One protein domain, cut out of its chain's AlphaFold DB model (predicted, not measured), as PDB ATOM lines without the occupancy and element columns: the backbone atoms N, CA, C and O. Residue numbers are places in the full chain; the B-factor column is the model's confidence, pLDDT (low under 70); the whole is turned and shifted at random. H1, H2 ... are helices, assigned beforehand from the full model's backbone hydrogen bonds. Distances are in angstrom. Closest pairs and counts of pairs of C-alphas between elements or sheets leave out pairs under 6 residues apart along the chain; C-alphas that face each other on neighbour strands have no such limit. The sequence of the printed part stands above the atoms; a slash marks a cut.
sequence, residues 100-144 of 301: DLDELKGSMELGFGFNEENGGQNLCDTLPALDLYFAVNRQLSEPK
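What this domain is: This is residues 100 to 144 of the 301 residues of an uncharacterized protein of Aegilops tauschii (UniProt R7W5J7). Two helices, H1 and H3, meet near their first residues in a corner like an L, and the stretch between them makes a loop to one side of that corner with the short helix H2 on it. The end of H3 and the residues after it, 139 to 144, stick out and lengthen the outline. The printed part has 45 residues with three named helices, H1, H2 and H3 in that order, and no named strand; its class is all helix. It is compact, with a radius of gyration of the C-alphas of 10.6 A, and elongated, spanning 32 by 19 by 18 A.

Where its parts are: H1, residues 100 to 109, begins with C-alpha 100 at (99.199, -13.415, -9.588) and measures 14.2 A from first to last C-alpha. H2 is residues 120 to 123. H3, residues 129 to 141, measures 18.7 A, from C-alpha 129 at (99.733, -14.374, -15.050) to C-alpha 141 at (111.090, -17.660, -29.516).

How they stand to each other: H1 and H3 touch, H3 with residues 129 to 130 alone; the closest C-alphas of the two, those of Asp 100 and Ala 129, are 5.6 A apart. The two run the same way at a steep tilt of 69.8 degrees, only just short of about perpendicular. H2 and H3 only just touch, only at the corner by their link, with 3 pairs of C-alphas within 8 A. H3 touches H2 with residues 130 to 131 alone, and the closest C-alphas of the two, those of Leu 123 and Leu 130, are 7.3 A apart. H1 and H2 are apart. In H1 and H3 every O i to N i+4 pair is within hydrogen-bond range; H2 is too short for such a pair.

The domain as a whole: The C-alphas farthest apart, of Leu 110 and Lys 144, are 33.2 A from each other. The printed part has no cut. The link from H1 to H2 is short and that from H2 to H3 is tight. The mean pLDDT of the printed part is 84.3, and residues 140 to 144 are under 70.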
ATOM      1  N   ASP A 100      99.408 -12.463  -8.488       92.88
ATOM      2  CA  ASP A 100      99.199 -13.415  -9.588       92.88
ATOM      3  C   ASP A 100     100.544 -13.939 -10.144       92.88
ATOM      4  O   ASP A 100     100.640 -15.094 -10.577       92.88
ATOM      5  N   LEU A 101     101.593 -13.103 -10.136       92.00
ATOM      6  CA  LEU A 101     102.954 -13.497 -10.522       92.00
ATOM      7  C   LEU A 101     103.580 -14.444  -9.492       92.00
ATOM      8  O   LEU A 101     104.233 -15.418  -9.881       92.00
ATOM      9  N   ASP A 102     103.356 -14.195  -8.204       92.00
ATOM     10  CA  ASP A 102     103.829 -15.054  -7.117       92.00
ATOM     11  C   ASP A 102     103.111 -16.414  -7.099       92.00
ATOM     12  O   ASP A 102     103.768 -17.445  -6.921       92.00
ATOM     13  N   GLU A 103     101.805 -16.465  -7.381       94.25
ATOM     14  CA  GLU A 103     101.054 -17.718  -7.559       94.25
ATOM     15  C   GLU A 103     101.599 -18.539  -8.741       94.25
ATOM     16  O   GLU A 103     101.845 -19.750  -8.617       94.25
ATOM     17  N   LEU A 104     101.848 -17.885  -9.883       93.44
ATOM     18  CA  LEU A 104     102.450 -18.526 -11.051       93.44
ATOM     19  C   LEU A 104     103.853 -19.054 -10.724       93.44
ATOM     20  O   LEU A 104     104.153 -20.218 -11.001       93.44
ATOM     21  N   LYS A 105     104.696 -18.244 -10.082       91.06
ATOM     22  CA  LYS A 105     106.039 -18.652  -9.652       91.06
ATOM     23  C   LYS A 105     105.984 -19.827  -8.676       91.06
ATOM     24  O   LYS A 105     106.718 -20.798  -8.856       91.06
ATOM     25  N   GLY A 106     105.099 -19.780  -7.685       92.81
ATOM     26  CA  GLY A 106     104.904 -20.861  -6.720       92.81
ATOM     27  C   GLY A 106     104.484 -22.164  -7.397       92.81
ATOM     28  O   GLY A 106     104.982 -23.235  -7.053       92.81
ATOM     29  N   SER A 107     103.634 -22.093  -8.425       92.50
ATOM     30  CA  SER A 107     103.261 -23.276  -9.202       92.50
ATOM     31  C   SER A 107     104.449 -23.870  -9.979       92.50
ATOM     32  O   SER A 107     104.652 -25.086  -9.958       92.50
ATOM     33  N   MET A 108     105.313 -23.041 -10.565       88.06
ATOM     34  CA  MET A 108     106.542 -23.518 -11.212       88.06
ATOM     35  C   MET A 108     107.528 -24.123 -10.203       88.06
ATOM     36  O   MET A 108     108.115 -25.172 -10.462       88.06
ATOM     37  N   GLU A 109     107.660 -23.522  -9.021       88.62
ATOM     38  CA  GLU A 109     108.527 -23.998  -7.936       88.62
ATOM     39  C   GLU A 109     108.075 -25.357  -7.370       88.62
ATOM     40  O   GLU A 109     108.896 -26.199  -7.001       88.62
ATOM     41  N   LEU A 110     106.768 -25.626  -7.394       89.69
ATOM     42  CA  LEU A 110     106.192 -26.935  -7.073       89.69
ATOM     43  C   LEU A 110     106.407 -27.986  -8.179       89.69
ATOM     44  O   LEU A 110     106.060 -29.157  -7.994       89.69
ATOM     45  N   GLY A 111     106.992 -27.593  -9.313       86.88
ATOM     46  CA  GLY A 111     107.289 -28.456 -10.451       86.88
ATOM     47  C   GLY A 111     106.149 -28.576 -11.461       86.88
ATOM     48  O   GLY A 111     106.155 -29.514 -12.263       86.88
ATOM     49  N   PHE A 112     105.163 -27.673 -11.435       86.00
ATOM     50  CA  PHE A 112     104.171 -27.586 -12.505       86.00
ATOM     51  C   PHE A 112     104.791 -26.875 -13.713       86.00
ATOM     52  O   PHE A 112     105.230 -25.734 -13.628       86.00
ATOM     53  N   GLY A 113     104.844 -27.574 -14.847       86.69
ATOM     54  CA  GLY A 113     105.224 -26.989 -16.129       86.69
ATOM     55  C   GLY A 113     103.988 -26.565 -16.913       86.69
ATOM     56  O   GLY A 113     102.979 -27.272 -16.895       86.69
ATOM     57  N   PHE A 114     104.085 -25.440 -17.620       87.38
ATOM     58  CA  PHE A 114     103.021 -24.947 -18.487       87.38
ATOM     59  C   PHE A 114     103.502 -24.876 -19.931       87.38
ATOM     60  O   PHE A 114     104.435 -24.142 -20.256       87.38
ATOM     61  N   ASN A 115     102.841 -25.641 -20.791       84.81
ATOM     62  CA  ASN A 115     103.054 -25.670 -22.231       84.81
ATOM     63  C   ASN A 115     101.792 -25.146 -22.905       84.81
ATOM     64  O   ASN A 115     100.680 -25.544 -22.540       84.81
ATOM     65  N   GLU A 116     101.962 -24.283 -23.897       83.56
ATOM     66  CA  GLU A 116     100.845 -23.670 -24.606       83.56
ATOM     67  C   GLU A 116     100.033 -24.743 -25.361       83.56
ATOM     68  O   GLU A 116      98.804 -24.780 -25.277       83.56
ATOM     69  N   GLU A 117     100.724 -25.708 -25.972       79.00
ATOM     70  CA  GLU A 117     100.169 -26.811 -26.757       79.00
ATOM     71  C   GLU A 117      99.566 -27.956 -25.923       79.00
ATOM     72  O   GLU A 117      98.663 -28.655 -26.382       79.00
ATOM     73  N   ASN A 118     100.016 -28.153 -24.678       77.81
ATOM     74  CA  ASN A 118      99.544 -29.238 -23.804       77.81
ATOM     75  C   ASN A 118      98.384 -28.818 -22.887       77.81
ATOM     76  O   ASN A 118      98.145 -29.439 -21.851       77.81
ATOM     77  N   GLY A 119      97.637 -27.786 -23.279       76.94
ATOM     78  CA  GLY A 119      96.461 -27.315 -22.551       76.94
ATOM     79  C   GLY A 119      96.737 -26.186 -21.561       76.94
ATOM     80  O   GLY A 119      95.834 -25.857 -20.793       76.94
ATOM     81  N   GLY A 120      97.919 -25.563 -21.612       83.62
ATOM     82  CA  GLY A 120      98.265 -24.374 -20.831       83.62
ATOM     83  C   GLY A 120      97.292 -23.212 -21.019       83.62
ATOM     84  O   GLY A 120      96.971 -22.528 -20.055       83.62
ATOM     85  N   GLN A 121      96.724 -23.052 -22.216       84.25
ATOM     86  CA  GLN A 121      95.716 -22.021 -22.503       84.25
ATOM     87  C   GLN A 121      94.443 -22.171 -21.652       84.25
ATOM     88  O   GLN A 121      93.832 -21.177 -21.278       84.25
ATOM     89  N   ASN A 122      94.068 -23.398 -21.267       85.81
ATOM     90  CA  ASN A 122      92.904 -23.635 -20.398       85.81
ATOM     91  C   ASN A 122      93.166 -23.248 -18.934       85.81
ATOM     92  O   ASN A 122      92.241 -23.230 -18.125       85.81
ATOM     93  N   LEU A 123      94.427 -23.002 -18.572       88.69
ATOM     94  CA  LEU A 123      94.831 -22.620 -17.224       88.69
ATOM     95  C   LEU A 123      94.915 -21.099 -17.060       88.69
ATOM     96  O   LEU A 123      94.956 -20.649 -15.919       88.69
ATOM     97  N   CYS A 124      94.857 -20.311 -18.141       88.31
ATOM     98  CA  CYS A 124      94.867 -18.846 -18.073       88.31
ATOM     99  C   CYS A 124      93.680 -18.286 -17.263       88.31
ATOM    100  O   CYS A 124      93.845 -17.318 -16.528       88.31
ATOM    101  N   ASP A 125      92.520 -18.956 -17.288       85.25
ATOM    102  CA  ASP A 125      91.356 -18.593 -16.458       85.25
ATOM    103  C   ASP A 125      91.599 -18.805 -14.951       85.25
ATOM    104  O   ASP A 125      90.932 -18.205 -14.106       85.25
ATOM    105  N   THR A 126      92.522 -19.708 -14.605       88.31
ATOM    106  CA  THR A 126      92.865 -20.056 -13.217       88.31
ATOM    107  C   THR A 126      94.119 -19.357 -12.713       88.31
ATOM    108  O   THR A 126      94.199 -19.072 -11.525       88.31
ATOM    109  N   LEU A 127      95.069 -19.089 -13.608       91.44
ATOM    110  CA  LEU A 127      96.346 -18.435 -13.357       91.44
ATOM    111  C   LEU A 127      96.465 -17.263 -14.342       91.44
ATOM    112  O   LEU A 127      96.979 -17.449 -15.447       91.44
ATOM    113  N   PRO A 128      95.992 -16.061 -13.971       89.06
ATOM    114  CA  PRO A 128      95.927 -14.914 -14.881       89.06
ATOM    115  C   PRO A 128      97.296 -14.498 -15.436       89.06
ATOM    116  O   PRO A 128      97.411 -14.098 -16.591       89.06
ATOM    117  N   ALA A 129      98.358 -14.653 -14.638       93.12
ATOM    118  CA  ALA A 129      99.733 -14.374 -15.050       93.12
ATOM    119  C   ALA A 129     100.277 -15.352 -16.112       93.12
ATOM    120  O   ALA A 129     101.293 -15.069 -16.752       93.12
ATOM    121  N   LEU A 130      99.628 -16.504 -16.318       92.50
ATOM    122  CA  LEU A 130     100.104 -17.523 -17.250       92.50
ATOM    123  C   LEU A 130     100.012 -17.062 -18.713       92.50
ATOM    124  O   LEU A 130     100.882 -17.394 -19.519       92.50
ATOM    125  N   ASP A 131      99.010 -16.247 -19.039       89.88
ATOM    126  CA  ASP A 131      98.865 -15.650 -20.370       89.88
ATOM    127  C   ASP A 131     100.044 -14.716 -20.694       89.88
ATOM    128  O   ASP A 131     100.643 -14.790 -21.770       89.88
ATOM    129  N   LEU A 132     100.473 -13.916 -19.708       90.12
ATOM    130  CA  LEU A 132     101.665 -13.073 -19.815       90.12
ATOM    131  C   LEU A 132     102.936 -13.912 -20.013       90.12
ATOM    132  O   LEU A 132     103.773 -13.570 -20.851       90.12
ATOM    133  N   TYR A 133     103.074 -15.023 -19.287       90.50
ATOM    134  CA  TYR A 133     104.195 -15.949 -19.459       90.50
ATOM    135  C   TYR A 133     104.260 -16.508 -20.887       90.50
ATOM    136  O   TYR A 133     105.326 -16.460 -21.506       90.50
ATOM    137  N   PHE A 134     103.137 -16.960 -21.457       90.44
ATOM    138  CA  PHE A 134     103.106 -17.422 -22.849       90.44
ATOM    139  C   PHE A 134     103.404 -16.295 -23.837       90.44
ATOM    140  O   PHE A 134     104.214 -16.481 -24.747       90.44
ATOM    141  N   ALA A 135     102.831 -15.106 -23.641       89.06
ATOM    142  CA  ALA A 135     103.085 -13.953 -24.499       89.06
ATOM    143  C   ALA A 135     104.577 -13.579 -24.540       89.06
ATOM    144  O   ALA A 135     105.132 -13.363 -25.621       89.06
ATOM    145  N   VAL A 136     105.246 -13.553 -23.385       85.50
ATOM    146  CA  VAL A 136     106.689 -13.281 -23.289       85.50
ATOM    147  C   VAL A 136     107.500 -14.421 -23.903       85.50
ATOM    148  O   VAL A 136     108.420 -14.173 -24.681       85.50
ATOM    149  N   ASN A 137     107.149 -15.676 -23.622       84.38
ATOM    150  CA  ASN A 137     107.895 -16.829 -24.122       84.38
ATOM    151  C   ASN A 137     107.814 -16.962 -25.658       84.38
ATOM    152  O   ASN A 137     108.802 -17.305 -26.316       84.38
ATOM    153  N   ARG A 138     106.674 -16.586 -26.256       83.75
ATOM    154  CA  ARG A 138     106.513 -16.452 -27.713       83.75
ATOM    155  C   ARG A 138     107.406 -15.350 -28.288       83.75
ATOM    156  O   ARG A 138     108.077 -15.585 -29.287       83.75
ATOM    157  N   GLN A 139     107.487 -14.181 -27.641       72.94
ATOM    158  CA  GLN A 139     108.362 -13.074 -28.073       72.94
ATOM    159  C   GLN A 139     109.858 -13.413 -28.009       72.94
ATOM    160  O   GLN A 139     110.657 -12.860 -28.767       72.94
ATOM    161  N   LEU A 140     110.253 -14.305 -27.099       66.25
ATOM    162  CA  LEU A 140     111.629 -14.791 -27.001       66.25
ATOM    163  C   LEU A 140     111.954 -15.839 -28.074       66.25
ATOM    164  O   LEU A 140     113.103 -15.918 -28.507       66.25
ATOM    165  N   SER A 141     110.950 -16.599 -28.512       65.69
ATOM    166  CA  SER A 141     111.090 -17.660 -29.516       65.69
ATOM    167  C   SER A 141     110.979 -17.145 -30.960       65.69
ATOM    168  O   SER A 141     111.575 -17.721 -31.865       65.69
ATOM    169  N   GLU A 142     110.272 -16.031 -31.182       55.12
ATOM    170  CA  GLU A 142     110.031 -15.413 -32.493       55.12
ATOM    171  C   GLU A 142     110.674 -14.008 -32.575       55.12
ATOM    172  O   GLU A 142     110.078 -13.017 -32.143       55.12
ATOM    173  N   PRO A 143     111.863 -13.844 -33.188       53.94
ATOM    174  CA  PRO A 143     112.517 -12.535 -33.319       53.94
ATOM    175  C   PRO A 143     111.753 -11.525 -34.197       53.94
ATOM    176  O   PRO A 143     112.102 -10.343 -34.225       53.94
ATOM    177  N   LYS A 144     110.735 -11.971 -34.946       49.81
ATOM    178  CA  LYS A 144     110.106 -11.222 -36.046       49.81
ATOM    179  C   LYS A 144     109.041 -10.201 -35.606       49.81
ATOM    180  O   LYS A 144     108.595  -9.405 -36.424       49.81
TER     181      LYS A 144